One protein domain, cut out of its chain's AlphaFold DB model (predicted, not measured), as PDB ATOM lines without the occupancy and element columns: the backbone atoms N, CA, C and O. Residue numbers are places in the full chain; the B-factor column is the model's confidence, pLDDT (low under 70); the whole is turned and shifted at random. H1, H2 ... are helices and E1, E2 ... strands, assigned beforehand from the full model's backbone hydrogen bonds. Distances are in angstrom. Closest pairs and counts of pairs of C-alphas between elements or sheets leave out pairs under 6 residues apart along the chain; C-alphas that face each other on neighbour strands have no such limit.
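AT A GLANCE: This is residues 220 to 392 of the 693 residues of the protein "Ankyrin" of Pochonia chlamydosporia 170 (UniProt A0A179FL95). This is a slab of helices: H4 and H7 lie side by side in its middle, the pair H1 and H3 with short H2 covers one end, and the helical hairpin H11 and H12 makes the opposite end. H5 and H10 run side by side along one side of that middle, and the hairpin of E1 and E2 lies on the opposite side. The printed part has 173 residues with twelve named helices and two named strands, in the order H1 to H10, E1, E2, H11, H12; the sheet, E1 - E2, is antiparallel and the class is mostly helix. It is compact, with a radius of gyration of the C-alphas of 15.3 A, and spans 45 by 42 by 23 A, only just flat.

IN THESE COORDINATES: Find C-alpha 227 at (148.268, 165.352, 115.167); from there H1 runs 19.8 A to residue 240. Next come H2, residues 242 to 245, and H3, 253 to 264, 16.0 A long. Read on through H4, 269 to 275; H5, 279 to 286; H6, 291 to 296; H7, 304 to 310; H8, 314 to 317; and H9, 324 to 330. H10, 336 to 346, is 15.2 A long and starts at C-alpha (128.285, 170.553, 92.507). E1, 352 to 357, is 15.1 A long; E2, 360 to 365, is 16.0 A. H11, 366 to 377, measures 16.3 A, and H12, 381 to 387, ends at C-alpha (129.159, 185.684, 90.436).

HOW THE PARTS SIT: Look first at H10, the hub, which touches H5, H6, H7 and H12. H7 comes closest at the C-alphas of Ala 308 and Ile 339, 6.2 A, opposite ways at a shallow tilt of 27 degrees. H6 only just touches H10, with 3 pairs of C-alphas within 8 A, the closest Ala 295 and Ser 346, 5.6 A. H4 and H7 touch at His 271 and Pro 304, C-alphas 4.4 A apart. H11 and H12, a helical hairpin, touch at Phe 371 and Phe 383, C-alphas 5.3 A apart. H1 touches H3 with residues 230 to 234 alone, opposite ways at 23 degrees, a shallow tilt; the closest C-alphas, Ile 230 and Met 262, are 6.5 A apart. H2 touches both. H8 and H9 are near each other, and H1 is apart from H10. In the hairpin E1 and E2, N 353 and O 364 are 3.0 A apart and N 364 and O 353 2.8 A, within hydrogen-bond range. In H1, H3 to H7 and H10 to H12 every O i to N i+4 pair is within range, in H9 2 of 3; H2 and H8 are too short for such a pair. Helix packing is mostly aligned, only just: 6 of 9 touching pairs with a tilt are shallow.

THE WHOLE: The C-alphas farthest apart, Asp 248 and Lys 388, are 45.1 A apart. The printed part has no cut, and no link is long. Mean pLDDT of the printed part is 89.1; look for values under 70 at residue 290, residues 357 to 360 and residues 389 to 390 of this model.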
ATOM      1  N   LEU A 220     139.411 161.534 112.620       94.94
ATOM      2  CA  LEU A 220     140.593 161.966 111.883       94.94
ATOM      3  C   LEU A 220     140.460 163.426 111.415       94.94
ATOM      4  O   LEU A 220     141.378 164.208 111.612       94.94
ATOM      5  N   PHE A 221     139.306 163.819 110.873       94.12
ATOM      6  CA  PHE A 221     138.995 165.169 110.379       94.12
ATOM      7  C   PHE A 221     138.398 166.064 111.477       94.12
ATOM      8  O   PHE A 221     137.357 166.700 111.299       94.12
ATOM      9  N   SER A 222     139.038 166.088 112.647       89.31
ATOM     10  CA  SER A 222     138.644 166.976 113.740       89.31
ATOM     11  C   SER A 222     139.065 168.420 113.463       89.31
ATOM     12  O   SER A 222     140.121 168.666 112.886       89.31
ATOM     13  N   VAL A 223     138.284 169.385 113.951       85.19
ATOM     14  CA  VAL A 223     138.663 170.806 113.964       85.19
ATOM     15  C   VAL A 223     138.747 171.273 115.426       85.19
ATOM     16  O   VAL A 223     137.747 171.140 116.134       85.19
ATOM     17  N   PRO A 224     139.896 171.801 115.902       88.25
ATOM     18  CA  PRO A 224     141.162 171.989 115.178       88.25
ATOM     19  C   PRO A 224     141.839 170.659 114.795       88.25
ATOM     20  O   PRO A 224     141.483 169.596 115.314       88.25
ATOM     21  N   ASN A 225     142.809 170.734 113.877       91.88
ATOM     22  CA  ASN A 225     143.531 169.567 113.364       91.88
ATOM     23  C   ASN A 225     144.133 168.746 114.514       91.88
ATOM     24  O   ASN A 225     144.848 169.281 115.362       91.88
ATOM     25  N   SER A 226     143.894 167.436 114.513       93.44
ATOM     26  CA  SER A 226     144.624 166.512 115.385       93.44
ATOM     27  C   SER A 226     146.029 166.239 114.836       93.44
ATOM     28  O   SER A 226     146.277 166.377 113.639       93.44
ATOM     29  N   ASN A 227     146.961 165.780 115.676       93.94
ATOM     30  CA  ASN A 227     148.268 165.352 115.167       93.94
ATOM     31  C   ASN A 227     148.139 164.148 114.220       93.94
ATOM     32  O   ASN A 227     148.859 164.081 113.229       93.94
ATOM     33  N   ASN A 228     147.175 163.253 114.466       94.81
ATOM     34  CA  ASN A 228     146.829 162.175 113.533       94.81
ATOM     35  C   ASN A 228     146.452 162.718 112.151       94.81
ATOM     36  O   ASN A 228     146.924 162.197 111.143       94.81
ATOM     37  N   PHE A 229     145.657 163.791 112.092       95.81
ATOM     38  CA  PHE A 229     145.324 164.456 110.835       95.81
ATOM     39  C   PHE A 229     146.573 164.971 110.121       95.81
ATOM     40  O   PHE A 229     146.759 164.676 108.947       95.81
ATOM     41  N   ILE A 230     147.445 165.700 110.825       95.38
ATOM     42  CA  ILE A 230     148.667 166.279 110.241       95.38
ATOM     43  C   ILE A 230     149.586 165.168 109.705       95.38
ATOM     44  O   ILE A 230     150.127 165.275 108.605       95.38
ATOM     45  N   GLN A 231     149.727 164.072 110.456       93.25
ATOM     46  CA  GLN A 231     150.504 162.894 110.066       93.25
ATOM     47  C   GLN A 231     149.919 162.183 108.849       93.25
ATOM     48  O   GLN A 231     150.657 161.822 107.930       93.25
ATOM     49  N   TRP A 232     148.604 161.983 108.828       95.38
ATOM     50  CA  TRP A 232     147.906 161.404 107.688       95.38
ATOM     51  C   TRP A 232     148.016 162.300 106.452       95.38
ATOM     52  O   TRP A 232     148.422 161.812 105.406       95.38
ATOM     53  N   ALA A 233     147.718 163.592 106.567       96.25
ATOM     54  CA  ALA A 233     147.701 164.537 105.455       96.25
ATOM     55  C   ALA A 233     149.080 164.678 104.796       96.25
ATOM     56  O   ALA A 233     149.189 164.658 103.570       96.25
ATOM     57  N   ALA A 234     150.150 164.744 105.596       94.69
ATOM     58  CA  ALA A 234     151.511 164.763 105.072       94.69
ATOM     59  C   ALA A 234     151.893 163.437 104.394       94.69
ATOM     60  O   ALA A 234     152.512 163.455 103.334       94.69
ATOM     61  N   GLU A 235     151.521 162.286 104.964       93.75
ATOM     62  CA  GLU A 235     151.789 160.992 104.323       93.75
ATOM     63  C   GLU A 235     150.960 160.800 103.049       93.75
ATOM     64  O   GLU A 235     151.467 160.275 102.063       93.75
ATOM     65  N   PHE A 236     149.715 161.270 103.040       94.81
ATOM     66  CA  PHE A 236     148.855 161.285 101.864       94.81
ATOM     67  C   PHE A 236     149.481 162.121 100.742       94.81
ATOM     68  O   PHE A 236     149.575 161.642  99.612       94.81
ATOM     69  N   ALA A 237     149.990 163.317 101.053       94.56
ATOM     70  CA  ALA A 237     150.698 164.159 100.091       94.56
ATOM     71  C   ALA A 237     151.981 163.484  99.565       94.56
ATOM     72  O   ALA A 237     152.172 163.413  98.354       94.56
ATOM     73  N   ARG A 238     152.809 162.897 100.448       91.81
ATOM     74  CA  ARG A 238     154.017 162.132 100.064       91.81
ATOM     75  C   ARG A 238     153.715 160.941  99.167       91.81
ATOM     76  O   ARG A 238     154.465 160.670  98.241       91.81
ATOM     77  N   ALA A 239     152.653 160.202  99.466       89.06
ATOM     78  CA  ALA A 239     152.296 159.009  98.712       89.06
ATOM     79  C   ALA A 239     151.649 159.338  97.359       89.06
ATOM     80  O   ALA A 239     151.733 158.524  96.442       89.06
ATOM     81  N   THR A 240     151.010 160.505  97.236       89.12
ATOM     82  CA  THR A 240     150.288 160.898  96.018       89.12
ATOM     83  C   THR A 240     151.157 161.729  95.065       89.12
ATOM     84  O   THR A 240     151.076 161.514  93.860       89.12
ATOM     85  N   TRP A 241     152.035 162.597  95.588       90.94
ATOM     86  CA  TRP A 241     153.014 163.390  94.821       90.94
ATOM     87  C   TRP A 241     154.415 163.296  95.455       90.94
ATOM     88  O   TRP A 241     154.903 164.266  96.057       90.94
ATOM     89  N   PRO A 242     155.073 162.124  95.385       90.06
ATOM     90  CA  PRO A 242     156.376 161.904  96.012       90.06
ATOM     91  C   PRO A 242     157.459 162.860  95.500       90.06
ATOM     92  O   PRO A 242     158.314 163.293  96.265       90.06
ATOM     93  N   GLU A 243     157.390 163.263  94.235       90.31
ATOM     94  CA  GLU A 243     158.317 164.207  93.612       90.31
ATOM     95  C   GLU A 243     158.254 165.630  94.198       90.31
ATOM     96  O   GLU A 243     159.195 166.404  94.019       90.31
ATOM     97  N   ILE A 244     157.175 165.960  94.918       89.38
ATOM     98  CA  ILE A 244     156.946 167.269  95.547       89.38
ATOM     99  C   ILE A 244     157.105 167.187  97.065       89.38
ATOM    100  O   ILE A 244     157.658 168.101  97.681       89.38
ATOM    101  N   TYR A 245     156.599 166.112  97.674       91.81
ATOM    102  CA  TYR A 245     156.463 166.024  99.126       91.81
ATOM    103  C   TYR A 245     157.402 165.031  99.800       91.81
ATOM    104  O   TYR A 245     157.600 165.138 101.017       91.81
ATOM    105  N   ASP A 246     157.936 164.044  99.072       88.56
ATOM    106  CA  ASP A 246     158.817 163.055  99.684       88.56
ATOM    107  C   ASP A 246     160.192 163.650  99.989       88.56
ATOM    108  O   ASP A 246     160.592 164.697  99.480       88.56
ATOM    109  N   PHE A 247     160.947 162.971 100.844       83.12
ATOM    110  CA  PHE A 247     162.237 163.480 101.307       83.12
ATOM    111  C   PHE A 247     163.320 163.542 100.221       83.12
ATOM    112  O   PHE A 247     164.360 164.163 100.445       83.12
ATOM    113  N   ASP A 248     163.070 162.906  99.075       83.62
ATOM    114  CA  ASP A 248     163.931 162.907  97.891       83.62
ATOM    115  C   ASP A 248     163.488 163.943  96.834       83.62
ATOM    116  O   ASP A 248     164.094 164.031  95.765       83.62
ATOM    117  N   ALA A 249     162.451 164.743  97.121       83.00
ATOM    118  CA  ALA A 249     162.004 165.833  96.261       83.00
ATOM    119  C   ALA A 249     163.100 166.895  96.068       83.00
ATOM    120  O   ALA A 249     163.915 167.161  96.956       83.00
ATOM    121  N   GLN A 250     163.088 167.565  94.911       83.69
ATOM    122  CA  GLN A 250     164.098 168.574  94.560       83.69
ATOM    123  C   GLN A 250     164.096 169.776  95.522       83.69
ATOM    124  O   GLN A 250     165.131 170.410  95.735       83.69
ATOM    125  N   MET A 251     162.938 170.093  96.106       83.44
ATOM    126  CA  MET A 251     162.758 171.180  97.064       83.44
ATOM    127  C   MET A 251     161.938 170.694  98.259       83.44
ATOM    128  O   MET A 251     160.830 170.205  98.086       83.44
ATOM    129  N   ALA A 252     162.432 170.908  99.480       83.38
ATOM    130  CA  ALA A 252     161.693 170.573 100.706       83.38
ATOM    131  C   ALA A 252     160.584 171.589 101.055       83.38
ATOM    132  O   ALA A 252     159.717 171.314 101.885       83.38
ATOM    133  N   LEU A 253     160.614 172.779 100.441       88.12
ATOM    134  CA  LEU A 253     159.764 173.913 100.810       88.12
ATOM    135  C   LEU A 253     158.251 173.609 100.773       88.12
ATOM    136  O   LEU A 253     157.586 173.988 101.738       88.12
ATOM    137  N   PRO A 254     157.681 172.921  99.759       88.75
ATOM    138  CA  PRO A 254     156.244 172.623  99.729       88.75
ATOM    139  C   PRO A 254     155.792 171.744 100.901       88.75
ATOM    140  O   PRO A 254     154.803 172.045 101.566       88.75
ATOM    141  N   ALA A 255     156.556 170.695 101.216       90.50
ATOM    142  CA  ALA A 255     156.248 169.793 102.320       90.50
ATOM    143  C   ALA A 255     156.387 170.462 103.692       90.50
ATOM    144  O   ALA A 255     155.541 170.261 104.564       90.50
ATOM    145  N   VAL A 256     157.420 171.291 103.875       90.06
ATOM    146  CA  VAL A 256     157.595 172.082 105.101       90.06
ATOM    147  C   VAL A 256     156.460 173.097 105.258       90.06
ATOM    148  O   VAL A 256     155.861 173.170 106.330       90.06
ATOM    149  N   SER A 257     156.113 173.820 104.189       92.06
ATOM    150  CA  SER A 257     155.040 174.826 104.199       92.06
ATOM    151  C   SER A 257     153.687 174.198 104.519       92.06
ATOM    152  O   SER A 257     152.955 174.718 105.355       92.06
ATOM    153  N   LEU A 258     153.382 173.037 103.928       94.12
ATOM    154  CA  LEU A 258     152.147 172.306 104.202       94.12
ATOM    155  C   LEU A 258     152.033 171.916 105.686       94.12
ATOM    156  O   LEU A 258     151.001 172.155 106.312       94.12
ATOM    157  N   VAL A 259     153.085 171.335 106.270       93.19
ATOM    158  CA  VAL A 259     153.082 170.944 107.692       93.19
ATOM    159  C   VAL A 259     152.988 172.165 108.606       93.19
ATOM    160  O   VAL A 259     152.251 172.133 109.596       93.19
ATOM    161  N   GLN A 260     153.692 173.248 108.272       92.38
ATOM    162  CA  GLN A 260     153.648 174.498 109.023       92.38
ATOM    163  C   GLN A 260     152.242 175.108 109.012       92.38
ATOM    164  O   GLN A 260     151.696 175.392 110.079       92.38
ATOM    165  N   ASP A 261     151.623 175.240 107.840       94.56
ATOM    166  CA  ASP A 261     150.278 175.798 107.701       94.56
ATOM    167  C   ASP A 261     149.217 174.933 108.380       94.56
ATOM    168  O   ASP A 261     148.279 175.463 108.981       94.56
ATOM    169  N   MET A 262     149.374 173.605 108.348       95.06
ATOM    170  CA  MET A 262     148.502 172.702 109.100       95.06
ATOM    171  C   MET A 262     148.643 172.857 110.614       95.06
ATOM    172  O   MET A 262     147.649 172.753 111.336       95.06
ATOM    173  N   SER A 263     149.859 173.117 111.093       91.38
ATOM    174  CA  SER A 263     150.146 173.319 112.516       91.38
ATOM    175  C   SER A 263     149.658 174.684 113.015       91.38
ATOM    176  O   SER A 263     149.281 174.816 114.175       91.38
ATOM    177  N   GLN A 264     149.634 175.693 112.137       90.50
ATOM    178  CA  GLN A 264     149.150 177.050 112.426       90.50
ATOM    179  C   GLN A 264     147.638 177.214 112.192       90.50
ATOM    180  O   GLN A 264     147.057 178.221 112.587       90.50
ATOM    181  N   GLY A 265     146.985 176.225 111.573       89.62
ATOM    182  CA  GLY A 265     145.553 176.249 111.265       89.62
ATOM    183  C   GLY A 265     145.185 177.012 109.987       89.62
ATOM    184  O   GLY A 265     143.995 177.131 109.691       89.62
ATOM    185  N   HIS A 266     146.171 177.483 109.214       92.00
ATOM    186  CA  HIS A 266     145.964 178.079 107.887       92.00
ATOM    187  C   HIS A 266     145.467 177.044 106.872       92.00
ATOM    188  O   HIS A 266     144.641 177.363 106.023       92.00
ATOM    189  N   VAL A 267     145.920 175.793 107.004       94.69
ATOM    190  CA  VAL A 267     145.362 174.624 106.314       94.69
ATOM    191  C   VAL A 267     144.740 173.712 107.363       94.69
ATOM    192  O   VAL A 267     145.336 173.408 108.392       94.69
ATOM    193  N   ASN A 268     143.512 173.262 107.143       93.25
ATOM    194  CA  ASN A 268     142.783 172.473 108.135       93.25
ATOM    195  C   ASN A 268     142.002 171.316 107.507       93.25
ATOM    196  O   ASN A 268     141.953 171.183 106.283       93.25
ATOM    197  N   SER A 269     141.376 170.486 108.342       94.56
ATOM    198  CA  SER A 269     140.574 169.346 107.889       94.56
ATOM    199  C   SER A 269     139.484 169.706 106.880       94.56
ATOM    200  O   SER A 269     139.170 168.869 106.038       94.56
ATOM    201  N   LEU A 270     138.960 170.938 106.882       94.94
ATOM    202  CA  LEU A 270     137.991 171.382 105.878       94.94
ATOM    203  C   LEU A 270     138.608 171.463 104.473       94.94
ATOM    204  O   LEU A 270     137.935 171.105 103.516       94.94
ATOM    205  N   HIS A 271     139.880 171.855 104.336       95.94
ATOM    206  CA  HIS A 271     140.571 171.910 103.039       95.94
ATOM    207  C   HIS A 271     140.696 170.516 102.418       95.94
ATOM    208  O   HIS A 271     140.357 170.316 101.255       95.94
ATOM    209  N   PHE A 272     141.136 169.535 103.214       96.44
ATOM    210  CA  PHE A 272     141.256 168.148 102.762       96.44
ATOM    211  C   PHE A 272     139.889 167.503 102.528       96.44
ATOM    212  O   PHE A 272     139.715 166.777 101.556       96.44
ATOM    213  N   ALA A 273     138.897 167.781 103.378       95.69
ATOM    214  CA  ALA A 273     137.544 167.278 103.163       95.69
ATOM    215  C   ALA A 273     136.938 167.843 101.869       95.69
ATOM    216  O   ALA A 273     136.324 167.094 101.114       95.69
ATOM    217  N   ALA A 274     137.166 169.127 101.586       96.06
ATOM    218  CA  ALA A 274     136.738 169.793 100.365       96.06
ATOM    219  C   ALA A 274     137.428 169.224  99.113       96.06
ATOM    220  O   ALA A 274     136.733 168.784  98.202       96.06
ATOM    221  N   MET A 275     138.768 169.151  99.084       96.00
ATOM    222  CA  MET A 275     139.498 168.646  97.906       96.00
ATOM    223  C   MET A 275     139.241 167.166  97.613       96.00
ATOM    224  O   MET A 275     139.342 166.745  96.469       96.00
ATOM    225  N   LEU A 276     138.937 166.363  98.639       94.69
ATOM    226  CA  LEU A 276     138.635 164.937  98.483       94.69
ATOM    227  C   LEU A 276     137.139 164.668  98.251       94.69
ATOM    228  O   LEU A 276     136.749 163.511  98.093       94.69
ATOM    229  N   GLY A 277     136.291 165.702  98.261       94.06
ATOM    230  CA  GLY A 277     134.852 165.563  98.042       94.06
ATOM    231  C   GLY A 277     134.096 164.846  99.171       94.06
ATOM    232  O   GLY A 277     133.147 164.110  98.904       94.06
ATOM    233  N   LEU A 278     134.509 165.012 100.433       93.56
ATOM    234  CA  LEU A 278     133.908 164.352 101.604       93.56
ATOM    235  C   LEU A 278     132.705 165.141 102.150       93.56
ATOM    236  O   LEU A 278     132.786 165.761 103.212       93.56
ATOM    237  N   GLU A 279     131.584 165.101 101.429       91.88
ATOM    238  CA  GLU A 279     130.390 165.929 101.672       91.88
ATOM    239  C   GLU A 279     129.870 165.878 103.118       91.88
ATOM    240  O   GLU A 279     129.768 166.913 103.777       91.88
ATOM    241  N   ASP A 280     129.656 164.684 103.670       90.06
ATOM    242  CA  ASP A 280     129.175 164.503 105.046       90.06
ATOM    243  C   ASP A 280     130.112 165.119 106.105       90.06
ATOM    244  O   ASP A 280     129.670 165.635 107.138       90.06
ATOM    245  N   ILE A 281     131.426 165.082 105.862       91.94
ATOM    246  CA  ILE A 281     132.431 165.646 106.770       91.94
ATOM    247  C   ILE A 281     132.445 167.167 106.667       91.94
ATOM    248  O   ILE A 281     132.487 167.844 107.693       91.94
ATOM    249  N   VAL A 282     132.355 167.709 105.452       93.19
ATOM    250  CA  VAL A 282     132.240 169.153 105.227       93.19
ATOM    251  C   VAL A 282     130.985 169.704 105.904       93.19
ATOM    252  O   VAL A 282     131.083 170.685 106.642       93.19
ATOM    253  N   ILE A 283     129.834 169.040 105.742       90.94
ATOM    254  CA  ILE A 283     128.576 169.407 106.410       90.94
ATOM    255  C   ILE A 283     128.758 169.417 107.927       90.94
ATOM    256  O   ILE A 283     128.371 170.377 108.596       90.94
ATOM    257  N   LYS A 284     129.393 168.382 108.483       90.25
ATOM    258  CA  LYS A 284     129.646 168.288 109.922       90.25
ATOM    259  C   LYS A 284     130.563 169.400 110.438       90.25
ATOM    260  O   LYS A 284     130.281 169.973 111.489       90.25
ATOM    261  N   ILE A 285     131.648 169.704 109.725       91.00
ATOM    262  CA  ILE A 285     132.599 170.754 110.116       91.00
ATOM    263  C   ILE A 285     131.929 172.132 110.042       91.00
ATOM    264  O   ILE A 285     131.996 172.897 111.007       91.00
ATOM    265  N   LEU A 286     131.240 172.433 108.938       90.19
ATOM    266  CA  LEU A 286     130.568 173.718 108.721       90.19
ATOM    267  C   LEU A 286     129.289 173.893 109.554       90.19
ATOM    268  O   LEU A 286     128.820 175.015 109.719       90.19
ATOM    269  N   GLY A 287     128.733 172.810 110.102       85.69
ATOM    270  CA  GLY A 287     127.651 172.849 111.087       85.69
ATOM    271  C   GLY A 287     128.117 173.038 112.537       85.69
ATOM    272  O   GLY A 287     127.279 173.175 113.427       85.69
ATOM    273  N   SER A 288     129.427 173.016 112.801       83.81
ATOM    274  CA  SER A 288     129.986 173.152 114.151       83.81
ATOM    275  C   SER A 288     130.265 174.619 114.525       83.81
ATOM    276  O   SER A 288     130.504 175.430 113.637       83.81
ATOM    277  N   PRO A 289     130.342 174.983 115.820       70.31
ATOM    278  CA  PRO A 289     130.664 176.355 116.242       70.31
ATOM    279  C   PRO A 289     132.059 176.840 115.799       70.31
ATOM    280  O   PRO A 289     132.329 178.037 115.810       70.31
ATOM    281  N   ALA A 290     132.952 175.919 115.421       67.31
ATOM    282  CA  ALA A 290     134.291 176.205 114.905       67.31
ATOM    283  C   ALA A 290     134.323 176.430 113.374       67.31
ATOM    284  O   ALA A 290     135.400 176.607 112.798       67.31
ATOM    285  N   SER A 291     133.160 176.423 112.705       72.56
ATOM    286  CA  SER A 291     133.016 176.573 111.249       72.56
ATOM    287  C   SER A 291     133.612 177.876 110.725       72.56
ATOM    288  O   SER A 291     134.231 177.893 109.664       72.56
ATOM    289  N   ASP A 292     133.458 178.960 111.484       75.00
ATOM    290  CA  ASP A 292     133.776 180.312 111.039       75.00
ATOM    291  C   ASP A 292     135.272 180.544 110.850       75.00
ATOM    292  O   ASP A 292     135.678 181.159 109.866       75.00
ATOM    293  N   SER A 293     136.110 180.050 111.763       80.19
ATOM    294  CA  SER A 293     137.564 180.134 111.605       80.19
ATOM    295  C   SER A 293     138.062 179.156 110.546       80.19
ATOM    296  O   SER A 293     138.937 179.502 109.758       80.19
ATOM    297  N   ALA A 294     137.486 177.950 110.489       80.06
ATOM    298  CA  ALA A 294     137.913 176.917 109.550       80.06
ATOM    299  C   ALA A 294     137.614 177.287 108.089       80.06
ATOM    300  O   ALA A 294     138.452 177.050 107.222       80.06
ATOM    301  N   ALA A 295     136.455 177.900 107.834       82.94
ATOM    302  CA  ALA A 295     136.033 178.366 106.516       82.94
ATOM    303  C   ALA A 295     136.803 179.605 106.028       82.94
ATOM    304  O   ALA A 295     136.925 179.815 104.824       82.94
ATOM    305  N   LYS A 296     137.307 180.432 106.954       82.31
ATOM    306  CA  LYS A 296     138.064 181.661 106.650       82.31
ATOM    307  C   LYS A 296     139.567 181.428 106.525       82.31
ATOM    308  O   LYS A 296     140.272 182.326 106.070       82.31
ATOM    309  N   ALA A 297     140.051 180.267 106.956       87.06
ATOM    310  CA  ALA A 297     141.453 179.908 106.859       87.06
ATOM    311  C   ALA A 297     141.891 179.860 105.387       87.06
ATOM    312  O   ALA A 297     141.165 179.370 104.522       87.06
ATOM    313  N   SER A 298     143.072 180.410 105.132       89.50
ATOM    314  CA  SER A 298     143.728 180.378 103.835       89.50
ATOM    315  C   SER A 298     145.218 180.208 104.071       89.50
ATOM    316  O   SER A 298     145.799 180.944 104.870       89.50
ATOM    317  N   GLY A 299     145.831 179.265 103.368       88.19
ATOM    318  CA  GLY A 299     147.269 179.004 103.439       88.19
ATOM    319  C   GLY A 299     147.856 178.720 102.062       88.19
ATOM    320  O   GLY A 299     147.332 179.172 101.045       88.19
ATOM    321  N   PHE A 300     148.910 177.914 102.022       88.62
ATOM    322  CA  PHE A 300     149.576 177.448 100.805       88.62
ATOM    323  C   PHE A 300     148.615 176.790  99.795       88.62
ATOM    324  O   PHE A 300     148.780 176.939  98.583       88.62
ATOM    325  N   LEU A 301     147.575 176.110 100.294       93.25
ATOM    326  CA  LEU A 301     146.528 175.464  99.491       93.25
ATOM    327  C   LEU A 301     145.333 176.381  99.185       93.25
ATOM    328  O   LEU A 301     144.352 175.927  98.610       93.25
ATOM    329  N   GLY A 302     145.384 177.653  99.578       92.19
ATOM    330  CA  GLY A 302     144.314 178.617  99.341       92.19
ATOM    331  C   GLY A 302     143.156 178.423 100.301       92.19
ATOM    332  O   GLY A 302     143.371 178.059 101.452       92.19
ATOM    333  N   THR A 303     141.937 178.688  99.833       93.19
ATOM    334  CA  THR A 303     140.713 178.522 100.632       93.19
ATOM    335  C   THR A 303     140.137 177.107 100.501       93.19
ATOM    336  O   THR A 303     140.382 176.429  99.496       93.19
ATOM    337  N   PRO A 304     139.281 176.657 101.440       94.56
ATOM    338  CA  PRO A 304     138.563 175.394 101.285       94.56
ATOM    339  C   PRO A 304     137.684 175.339 100.031       94.56
ATOM    340  O   PRO A 304     137.550 174.282  99.424       94.56
ATOM    341  N   LEU A 305     137.118 176.474  99.609       94.19
ATOM    342  CA  LEU A 305     136.350 176.551  98.368       94.19
ATOM    343  C   LEU A 305     137.241 176.332  97.141       94.19
ATOM    344  O   LEU A 305     136.889 175.544  96.272       94.19
ATOM    345  N   TYR A 306     138.420 176.957  97.090       94.81
ATOM    346  CA  TYR A 306     139.394 176.693  96.026       94.81
ATOM    347  C   TYR A 306     139.817 175.215  95.994       94.81
ATOM    348  O   TYR A 306     139.854 174.610  94.925       94.81
ATOM    349  N   CYS A 307     140.027 174.605  97.165       96.19
ATOM    350  CA  CYS A 307     140.268 173.167  97.292       96.19
ATOM    351  C   CYS A 307     139.122 172.320  96.710       96.19
ATOM    352  O   CYS A 307     139.399 171.351  96.013       96.19
ATOM    353  N   ALA A 308     137.854 172.681  96.942       96.75
ATOM    354  CA  ALA A 308     136.708 171.984  96.347       96.75
ATOM    355  C   ALA A 308     136.623 172.164  94.823       96.75
ATOM    356  O   ALA A 308     136.270 171.224  94.117       96.75
ATOM    357  N   LEU A 309     136.934 173.361  94.317       96.06
ATOM    358  CA  LEU A 309     136.861 173.673  92.888       96.06
ATOM    359  C   LEU A 309     137.951 172.963  92.081       96.06
ATOM    360  O   LEU A 309     137.684 172.520  90.971       96.06
ATOM    361  N   VAL A 310     139.166 172.858  92.621       96.50
ATOM    362  CA  VAL A 310     140.309 172.258  91.913       96.50
ATOM    363  C   VAL A 310     140.485 170.773  92.219       96.50
ATOM    364  O   VAL A 310     140.933 170.021  91.354       96.50
ATOM    365  N   GLY A 311     140.136 170.335  93.428       95.75
ATOM    366  CA  GLY A 311     140.326 168.957  93.864       95.75
ATOM    367  C   GLY A 311     141.745 168.654  94.359       95.75
ATOM    368  O   GLY A 311     142.487 169.562  94.753       95.75
ATOM    369  N   PRO A 312     142.159 167.374  94.369       93.44
ATOM    370  CA  PRO A 312     143.426 166.944  94.963       93.44
ATOM    371  C   PRO A 312     144.667 167.590  94.327       93.44
ATOM    372  O   PRO A 312     145.692 167.741  94.994       93.44
ATOM    373  N   ALA A 313     144.567 168.033  93.069       92.62
ATOM    374  CA  ALA A 313     145.644 168.694  92.336       92.62
ATOM    375  C   ALA A 313     146.149 169.994  92.987       92.62
ATOM    376  O   ALA A 313     147.275 170.404  92.712       92.62
ATOM    377  N   VAL A 314     145.406 170.601  93.924       94.44
ATOM    378  CA  VAL A 314     145.923 171.720  94.737       94.44
ATOM    379  C   VAL A 314     147.205 171.336  95.482       94.44
ATOM    380  O   VAL A 314     148.065 172.185  95.692       94.44
ATOM    381  N   LEU A 315     147.411 170.063  95.829       94.06
ATOM    382  CA  LEU A 315     148.674 169.622  96.423       94.06
ATOM    383  C   LEU A 315     149.851 169.718  95.435       94.06
ATOM    384  O   LEU A 315     150.983 169.907  95.865       94.06
ATOM    385  N   LYS A 316     149.622 169.663  94.124       91.19
ATOM    386  CA  LYS A 316     150.688 169.740  93.116       91.19
ATOM    387  C   LYS A 316     151.251 171.153  92.951       91.19
ATOM    388  O   LYS A 316     152.456 171.323  92.802       91.19
ATOM    389  N   PHE A 317     150.395 172.170  92.963       88.88
ATOM    390  CA  PHE A 317     150.792 173.547  92.626       88.88
ATOM    391  C   PHE A 317     150.324 174.614  93.629       88.88
ATOM    392  O   PHE A 317     150.608 175.799  93.447       88.88
ATOM    393  N   GLY A 318     149.618 174.232  94.694       91.75
ATOM    394  CA  GLY A 318     149.064 175.159  95.680       91.75
ATOM    395  C   GLY A 318     148.170 176.210  95.021       91.75
ATOM    396  O   GLY A 318     147.266 175.895  94.246       91.75
ATOM    397  N   CYS A 319     148.461 177.480  95.297       90.44
ATOM    398  CA  CYS A 319     147.801 178.635  94.676       90.44
ATOM    399  C   CYS A 319     148.581 179.217  93.489       90.44
ATOM    400  O   CYS A 319     148.366 180.378  93.136       90.44
ATOM    401  N   ARG A 320     149.556 178.477  92.942       91.06
ATOM    402  CA  ARG A 320     150.482 178.976  91.914       91.06
ATOM    403  C   ARG A 320     150.693 177.982  90.759       91.06
ATOM    404  O   ARG A 320     151.820 177.524  90.557       91.06
ATOM    405  N   PRO A 321     149.635 177.602  90.015       90.69
ATOM    406  CA  PRO A 321     149.787 176.751  88.834       90.69
ATOM    407  C   PRO A 321     150.610 177.455  87.751       90.69
ATOM    408  O   PRO A 321     150.601 178.676  87.663       90.69
ATOM    409  N   THR A 322     151.321 176.694  86.913       88.94
ATOM    410  CA  THR A 322     152.249 177.260  85.913       88.94
ATOM    411  C   THR A 322     151.544 177.899  84.718       88.94
ATOM    412  O   THR A 322     152.123 178.744  84.047       88.94
ATOM    413  N   SER A 323     150.314 177.479  84.429       89.25
ATOM    414  CA  SER A 323     149.461 178.010  83.362       89.25
ATOM    415  C   SER A 323     148.005 177.584  83.571       89.25
ATOM    416  O   SER A 323     147.735 176.598  84.266       89.25
ATOM    417  N   TRP A 324     147.069 178.244  82.885       90.38
ATOM    418  CA  TRP A 324     145.683 177.780  82.817       90.38
ATOM    419  C   TRP A 324     145.563 176.359  82.261       90.38
ATOM    420  O   TRP A 324     144.876 175.535  82.854       90.38
ATOM    421  N   GLY A 325     146.292 176.036  81.188       88.81
ATOM    422  CA  GLY A 325     146.287 174.690  80.610       88.81
ATOM    423  C   GLY A 325     146.710 173.617  81.619       88.81
ATOM    424  O   GLY A 325     146.041 172.595  81.741       88.81
ATOM    425  N   SER A 326     147.764 173.872  82.407       87.94
ATOM    426  CA  SER A 326     148.194 172.946  83.467       87.94
ATOM    427  C   SER A 326     147.194 172.822  84.614       87.94
ATOM    428  O   SER A 326     147.072 171.746  85.185       87.94
ATOM    429  N   LEU A 327     146.484 173.905  84.950       90.81
ATOM    430  CA  LEU A 327     145.457 173.879  85.985       90.81
ATOM    431  C   LEU A 327     144.263 173.050  85.501       90.81
ATOM    432  O   LEU A 327     143.920 172.055  86.123       90.81
ATOM    433  N   ILE A 328     143.684 173.415  84.355       92.44
ATOM    434  CA  ILE A 328     142.443 172.829  83.830       92.44
ATOM    435  C   ILE A 328     142.588 171.324  83.569       92.44
ATOM    436  O   ILE A 328     141.660 170.569  83.839       92.44
ATOM    437  N   VAL A 329     143.739 170.874  83.056       90.19
ATOM    438  CA  VAL A 329     143.976 169.448  82.758       90.19
ATOM    439  C   VAL A 329     144.043 168.588  84.023       90.19
ATOM    440  O   VAL A 329     143.671 167.419  83.979       90.19
ATOM    441  N   GLU A 330     144.510 169.146  85.139       90.31
ATOM    442  CA  GLU A 330     144.698 168.418  86.402       90.31
ATOM    443  C   GLU A 330     143.509 168.582  87.361       90.31
ATOM    444  O   GLU A 330     143.458 167.911  88.389       90.31
ATOM    445  N   MET A 331     142.572 169.489  87.065       93.69
ATOM    446  CA  MET A 331     141.417 169.744  87.922       93.69
ATOM    447  C   MET A 331     140.506 168.515  88.020       93.69
ATOM    448  O   MET A 331     140.062 167.954  87.020       93.69
ATOM    449  N   GLU A 332     140.147 168.165  89.251       94.19
ATOM    450  CA  GLU A 332     139.137 167.157  89.577       94.19
ATOM    451  C   GLU A 332     138.159 167.754  90.599       94.19
ATOM    452  O   GLU A 332     138.262 167.470  91.797       94.19
ATOM    453  N   PRO A 333     137.229 168.625  90.160       97.12
ATOM    454  CA  PRO A 333     136.331 169.323  91.070       97.12
ATOM    455  C   PRO A 333     135.488 168.358  91.910       97.12
ATOM    456  O   PRO A 333     135.074 167.286  91.453       97.12
ATOM    457  N   ALA A 334     135.177 168.766  93.140       96.25
ATOM    458  CA  ALA A 334     134.199 168.084  93.976       96.25
ATOM    459  C   ALA A 334     132.780 168.156  93.371       96.25
ATOM    460  O   ALA A 334     132.551 168.832  92.374       96.25
ATOM    461  N   SER A 335     131.796 167.462  93.957       94.94
ATOM    462  CA  SER A 335     130.419 167.521  93.443       94.94
ATOM    463  C   SER A 335     129.854 168.944  93.493       94.94
ATOM    464  O   SER A 335     130.151 169.715  94.409       94.94
ATOM    465  N   ALA A 336     128.972 169.265  92.543       95.00
ATOM    466  CA  ALA A 336     128.285 170.553  92.507       95.00
ATOM    467  C   ALA A 336     127.511 170.841  93.804       95.00
ATOM    468  O   ALA A 336     127.580 171.951  94.329       95.00
ATOM    469  N   SER A 337     126.873 169.814  94.385       94.12
ATOM    470  CA  SER A 337     126.180 169.905  95.678       94.12
ATOM    471  C   SER A 337     127.104 170.380  96.801       94.12
ATOM    472  O   SER A 337     126.755 171.285  97.560       94.12
ATOM    473  N   LEU A 338     128.309 169.810  96.877       94.50
ATOM    474  CA  LEU A 338     129.288 170.141  97.899       94.50
ATOM    475  C   LEU A 338     129.854 171.547  97.696       94.50
ATOM    476  O   LEU A 338     129.968 172.306  98.658       94.50
ATOM    477  N   ILE A 339     130.180 171.906  96.451       94.94
ATOM    478  CA  ILE A 339     130.664 173.245  96.103       94.94
ATOM    479  C   ILE A 339     129.607 174.293  96.472       94.94
ATOM    480  O   ILE A 339     129.913 175.232  97.208       94.94
ATOM    481  N   GLY A 340     128.355 174.095  96.051       92.06
ATOM    482  CA  GLY A 340     127.238 174.978  96.384       92.06
ATOM    483  C   GLY A 340     127.017 175.103  97.895       92.06
ATOM    484  O   GLY A 340     126.834 176.210  98.405       92.06
ATOM    485  N   PHE A 341     127.123 173.998  98.643       91.38
ATOM    486  CA  PHE A 341     127.026 174.015 100.104       91.38
ATOM    487  C   PHE A 341     128.145 174.835 100.761       91.38
ATOM    488  O   PHE A 341     127.875 175.616 101.679       91.38
ATOM    489  N   ILE A 342     129.392 174.692 100.295       91.69
ATOM    490  CA  ILE A 342     130.517 175.492 100.792       91.69
ATOM    491  C   ILE A 342     130.261 176.971 100.500       91.69
ATOM    492  O   ILE A 342     130.307 177.765 101.435       91.69
ATOM    493  N   ILE A 343     129.902 177.340  99.264       89.50
ATOM    494  CA  ILE A 343     129.608 178.737  98.897       89.50
ATOM    495  C   ILE A 343     128.515 179.321  99.802       89.50
ATOM    496  O   ILE A 343     128.690 180.409 100.350       89.50
ATOM    497  N   ALA A 344     127.430 178.580 100.040       87.62
ATOM    498  CA  ALA A 344     126.326 179.027 100.887       87.62
ATOM    499  C   ALA A 344     126.720 179.237 102.364       87.62
ATOM    500  O   ALA A 344     126.097 180.040 103.059       87.62
ATOM    501  N   LYS A 345     127.729 178.516 102.870       87.12
ATOM    502  CA  LYS A 345     128.158 178.578 104.277       87.12
ATOM    503  C   LYS A 345     129.359 179.486 104.521       87.12
ATOM    504  O   LYS A 345     129.387 180.175 105.536       87.12
ATOM    505  N   SER A 346     130.354 179.481 103.637       80.88
ATOM    506  CA  SER A 346     131.583 180.273 103.775       80.88
ATOM    507  C   SER A 346     131.549 181.600 103.016       80.88
ATOM    508  O   SER A 346     132.387 182.470 103.276       80.88
ATOM    509  N   GLY A 347     130.609 181.750 102.078       77.81
ATOM    510  CA  GLY A 347     130.607 182.806 101.071       77.81
ATOM    511  C   GLY A 347     131.651 182.573  99.975       77.81
ATOM    512  O   GLY A 347     132.578 181.768 100.129       77.81
ATOM    513  N   PHE A 348     131.513 183.316  98.878       75.50
ATOM    514  CA  PHE A 348     132.519 183.410  97.823       75.50
ATOM    515  C   PHE A 348     133.372 184.657  98.088       75.50
ATOM    516  O   PHE A 348     132.929 185.785  97.892       75.50
ATOM    517  N   ARG A 349     134.574 184.478  98.642       73.19
ATOM    518  CA  ARG A 349     135.476 185.603  98.947       73.19
ATOM    519  C   ARG A 349     136.277 185.989  97.708       73.19
ATOM    520  O   ARG A 349     136.579 185.123  96.891       73.19
ATOM    521  N   ASN A 350     136.697 187.254  97.631       73.88
ATOM    522  CA  ASN A 350     137.649 187.725  96.623       73.88
ATOM    523  C   ASN A 350     139.050 187.144  96.895       73.88
ATOM    524  O   ASN A 350     139.936 187.794  97.448       73.88
ATOM    525  N   PHE A 351     139.193 185.856  96.604       84.25
ATOM    526  CA  PHE A 351     140.426 185.099  96.685       84.25
ATOM    527  C   PHE A 351     141.038 185.003  95.290       84.25
ATOM    528  O   PHE A 351     140.327 184.805  94.300       84.25
ATOM    529  N   ARG A 352     142.364 185.129  95.229       87.44
ATOM    530  CA  ARG A 352     143.126 185.117  93.984       87.44
ATOM    531  C   ARG A 352     144.235 184.079  94.049       87.44
ATOM    532  O   ARG A 352     144.925 183.966  95.062       87.44
ATOM    533  N   ILE A 353     144.396 183.343  92.958       89.31
ATOM    534  CA  ILE A 353     145.574 182.504  92.704       89.31
ATOM    535  C   ILE A 353     146.520 183.250  91.769       89.31
ATOM    536  O   ILE A 353     146.096 184.187  91.105       89.31
ATOM    537  N   ASN A 354     147.787 182.853  91.698       88.75
ATOM    538  CA  ASN A 354     148.760 183.532  90.841       88.75
ATOM    539  C   ASN A 354     149.237 182.596  89.738       88.75
ATOM    540  O   ASN A 354     149.857 181.577  90.033       88.75
ATOM    541  N   ILE A 355     148.998 182.960  88.481       85.44
ATOM    542  CA  ILE A 355     149.562 182.250  87.332       85.44
ATOM    543  C   ILE A 355     150.777 183.045  86.837       85.44
ATOM    544  O   ILE A 355     150.629 184.217  86.485       85.44
ATOM    545  N   PRO A 356     151.990 182.465  86.828       79.94
ATOM    546  CA  PRO A 356     153.178 183.162  86.366       79.94
ATOM    547  C   PRO A 356     153.131 183.334  84.841       79.94
ATOM    548  O   PRO A 356     152.984 182.363  84.099       79.94
ATOM    549  N   LEU A 357     153.297 184.570  84.372       68.81
ATOM    550  CA  LEU A 357     153.449 184.923  82.959       68.81
ATOM    551  C   LEU A 357     154.827 185.556  82.717       68.81
ATOM    552  O   LEU A 357     155.542 185.924  83.649       68.81
ATOM    553  N   THR A 358     155.211 185.719  81.447       61.56
ATOM    554  CA  THR A 358     156.517 186.291  81.049       61.56
ATOM    555  C   THR A 358     156.784 187.684  81.627       61.56
ATOM    556  O   THR A 358     157.942 188.076  81.743       61.56
ATOM    557  N   ASN A 359     155.728 188.411  82.008       62.28
ATOM    558  CA  ASN A 359     155.792 189.787  82.502       62.28
ATOM    559  C   ASN A 359     155.508 189.912  84.015       62.28
ATOM    560  O   ASN A 359     155.384 191.029  84.510       62.28
ATOM    561  N   GLY A 360     155.406 188.796  84.749       67.62
ATOM    562  CA  GLY A 360     155.134 188.777  86.191       67.62
ATOM    563  C   GLY A 360     154.013 187.816  86.595       67.62
ATOM    564  O   GLY A 360     153.436 187.122  85.759       67.62
ATOM    565  N   ASP A 361     153.717 187.771  87.896       72.31
ATOM    566  CA  ASP A 361     152.565 187.035  88.425       72.31
ATOM    567  C   ASP A 361     151.266 187.722  87.999       72.31
ATOM    568  O   ASP A 361     151.084 188.911  88.270       72.31
ATOM    569  N   HIS A 362     150.355 186.968  87.386       76.31
ATOM    570  CA  HIS A 362     149.021 187.450  87.065       76.31
ATOM    571  C   HIS A 362     148.009 186.899  88.081       76.31
ATOM    572  O   HIS A 362     147.858 185.673  88.192       76.31
ATOM    573  N   PRO A 363     147.358 187.765  88.878       84.62
ATOM    574  CA  PRO A 363     146.370 187.332  89.847       84.62
ATOM    575  C   PRO A 363     145.066 186.957  89.139       84.62
ATOM    576  O   PRO A 363     144.421 187.792  88.523       84.62
ATOM    577  N   VAL A 364     144.646 185.710  89.301       86.44
ATOM    578  CA  VAL A 364     143.415 185.158  88.739       86.44
ATOM    579  C   VAL A 364     142.351 185.088  89.824       86.44
ATOM    580  O   VAL A 364     142.585 184.512  90.890       86.44
ATOM    581  N   GLN A 365     141.155 185.608  89.553       88.50
ATOM    582  CA  GLN A 365     140.051 185.504  90.506       88.50
ATOM    583  C   GLN A 365     139.472 184.087  90.583       88.50
ATOM    584  O   GLN A 365     139.333 183.393  89.572       88.50
ATOM    585  N   LEU A 366     138.998 183.712  91.772       90.44
ATOM    586  CA  LEU A 366     138.349 182.423  92.012       90.44
ATOM    587  C   LEU A 366     137.104 182.178  91.133       90.44
ATOM    588  O   LEU A 366     136.814 181.024  90.831       90.44
ATOM    589  N   ALA A 367     136.396 183.227  90.689       90.88
ATOM    590  CA  ALA A 367     135.225 183.107  89.809       90.88
ATOM    591  C   ALA A 367     135.568 182.441  88.463       90.88
ATOM    592  O   ALA A 367     134.807 181.612  87.971       90.88
ATOM    593  N   HIS A 368     136.761 182.706  87.922       92.44
ATOM    594  CA  HIS A 368     137.268 182.047  86.716       92.44
ATOM    595  C   HIS A 368     137.479 180.543  86.952       92.44
ATOM    596  O   HIS A 368     137.079 179.710  86.145       92.44
ATOM    597  N   VAL A 369     138.037 180.164  88.106       94.00
ATOM    598  CA  VAL A 369     138.202 178.747  88.480       94.00
ATOM    599  C   VAL A 369     136.839 178.073  88.688       94.00
ATOM    600  O   VAL A 369     136.652 176.921  88.297       94.00
ATOM    601  N   ALA A 370     135.865 178.796  89.252       94.81
ATOM    602  CA  ALA A 370     134.490 178.321  89.376       94.81
ATOM    603  C   ALA A 370     133.833 178.092  88.008       94.81
ATOM    604  O   ALA A 370     133.156 177.084  87.838       94.81
ATOM    605  N   PHE A 371     134.097 178.951  87.019       95.50
ATOM    606  CA  PHE A 371     133.651 178.752  85.639       95.50
ATOM    607  C   PHE A 371     134.213 177.462  85.021       95.50
ATOM    608  O   PHE A 371     133.476 176.694  84.395       95.50
ATOM    609  N   VAL A 372     135.506 177.180  85.233       96.25
ATOM    610  CA  VAL A 372     136.123 175.914  84.798       96.25
ATOM    611  C   VAL A 372     135.419 174.728  85.456       96.25
ATOM    612  O   VAL A 372     135.002 173.804  84.761       96.25
ATOM    613  N   ALA A 373     135.243 174.757  86.780       96.75
ATOM    614  CA  ALA A 373     134.586 173.676  87.511       96.75
ATOM    615  C   ALA A 373     133.133 173.463  87.048       96.75
ATOM    616  O   ALA A 373     132.740 172.327  86.783       96.75
ATOM    617  N   ALA A 374     132.371 174.546  86.869       97.00
ATOM    618  CA  ALA A 374     131.010 174.533  86.335       97.00
ATOM    619  C   ALA A 374     130.954 173.896  84.937       97.00
ATOM    620  O   ALA A 374     130.106 173.048  84.659       97.00
ATOM    621  N   THR A 375     131.927 174.213  84.079       96.56
ATOM    622  CA  THR A 375     132.076 173.602  82.750       96.56
ATOM    623  C   THR A 375     132.399 172.106  82.829       96.56
ATOM    624  O   THR A 375     131.846 171.298  82.077       96.56
ATOM    625  N   MET A 376     133.305 171.701  83.724       95.19
ATOM    626  CA  MET A 376     133.706 170.297  83.876       95.19
ATOM    627  C   MET A 376     132.555 169.431  84.397       95.19
ATOM    628  O   MET A 376     132.333 168.334  83.868       95.19
ATOM    629  N   LEU A 377     131.821 169.945  85.388       95.81
ATOM    630  CA  LEU A 377     130.687 169.285  86.034       95.81
ATOM    631  C   LEU A 377     129.377 169.408  85.246       95.81
ATOM    632  O   LEU A 377     128.446 168.666  85.539       95.81
ATOM    633  N   GLU A 378     129.335 170.270  84.225       95.62
ATOM    634  CA  GLU A 378     128.132 170.592  83.445       95.62
ATOM    635  C   GLU A 378     126.995 171.149  84.325       95.62
ATOM    636  O   GLU A 378     125.826 170.835  84.117       95.62
ATOM    637  N   ASP A 379     127.358 171.986  85.300       95.56
ATOM    638  CA  ASP A 379     126.448 172.580  86.284       95.56
ATOM    639  C   ASP A 379     126.659 174.110  86.350       95.56
ATOM    640  O   ASP A 379     127.613 174.574  86.992       95.56
ATOM    641  N   PRO A 380     125.824 174.905  85.648       93.62
ATOM    642  CA  PRO A 380     125.935 176.363  85.606       93.62
ATOM    643  C   PRO A 380     125.739 177.058  86.957       93.62
ATOM    644  O   PRO A 380     126.305 178.137  87.163       93.62
ATOM    645  N   ASP A 381     125.007 176.439  87.888       91.75
ATOM    646  CA  ASP A 381     124.638 177.047  89.169       91.75
ATOM    647  C   ASP A 381     125.882 177.359  90.006       91.75
ATOM    648  O   ASP A 381     125.914 178.338  90.753       91.75
ATOM    649  N   ILE A 382     126.949 176.565  89.855       92.69
ATOM    650  CA  ILE A 382     128.239 176.803  90.514       92.69
ATOM    651  C   ILE A 382     128.786 178.187  90.160       92.69
ATOM    652  O   ILE A 382     129.244 178.922  91.041       92.69
ATOM    653  N   PHE A 383     128.761 178.535  88.874       92.88
ATOM    654  CA  PHE A 383     129.275 179.812  88.403       92.88
ATOM    655  C   PHE A 383     128.317 180.955  88.750       92.88
ATOM    656  O   PHE A 383     128.769 181.992  89.222       92.88
ATOM    657  N   GLU A 384     127.005 180.747  88.632       88.88
ATOM    658  CA  GLU A 384     126.005 181.746  89.029       88.88
ATOM    659  C   GLU A 384     126.097 182.098  90.528       88.88
ATOM    660  O   GLU A 384     126.041 183.265  90.919       88.88
ATOM    661  N   LEU A 385     126.288 181.099  91.395       87.06
ATOM    662  CA  LEU A 385     126.501 181.310  92.829       87.06
ATOM    663  C   LEU A 385     127.794 182.079  93.120       87.06
ATOM    664  O   LEU A 385     127.835 182.862  94.073       87.06
ATOM    665  N   ALA A 386     128.842 181.853  92.325       84.62
ATOM    666  CA  ALA A 386     130.110 182.559  92.452       84.62
ATOM    667  C   ALA A 386     129.981 184.042  92.081       84.62
ATOM    668  O   ALA A 386     130.521 184.904  92.775       84.62
ATOM    669  N   THR A 387     129.244 184.341  91.014       81.62
ATOM    670  CA  THR A 387     129.159 185.684  90.436       81.62
ATOM    671  C   THR A 387     128.099 186.568  91.090       81.62
ATOM    672  O   THR A 387     128.300 187.774  91.200       81.62
ATOM    673  N   LYS A 388     127.043 185.988  91.685       76.50
ATOM    674  CA  LYS A 388     126.054 186.704  92.526       76.50
ATOM    675  C   LYS A 388     126.655 187.534  93.668       76.50
ATOM    676  O   LYS A 388     125.961 188.364  94.245       76.50
ATOM    677  N   GLN A 389     127.915 187.302  94.025       68.81
ATOM    678  CA  GLN A 389     128.627 188.066  95.050       68.81
ATOM    679  C   GLN A 389     129.241 189.381  94.521       68.81
ATOM    680  O   GLN A 389     129.917 190.066  95.288       68.81
ATOM    681  N   GLY A 390     129.007 189.745  93.250       66.81
ATOM    682  CA  GLY A 390     129.405 191.033  92.663       66.81
ATOM    683  C   GLY A 390     130.903 191.140  92.376       66.81
ATOM    684  O   GLY A 390     131.500 192.196  92.576       66.81
ATOM    685  N   ILE A 391     131.540 190.028  91.998       72.81
ATOM    686  CA  ILE A 391     132.959 190.009  91.632       72.81
ATOM    687  C   ILE A 391     133.038 190.030  90.097       72.81
ATOM    688  O   ILE A 391     132.665 189.026  89.487       72.81
ATOM    689  N   PRO A 392     133.509 191.131  89.481       76.94
ATOM    690  CA  PRO A 392     133.488 191.298  88.029       76.94
ATOM    691  C   PRO A 392     134.510 190.389  87.350       76.94
ATOM    692  O   PRO A 392     135.577 190.136  87.911       76.94
TER     693      PRO A 392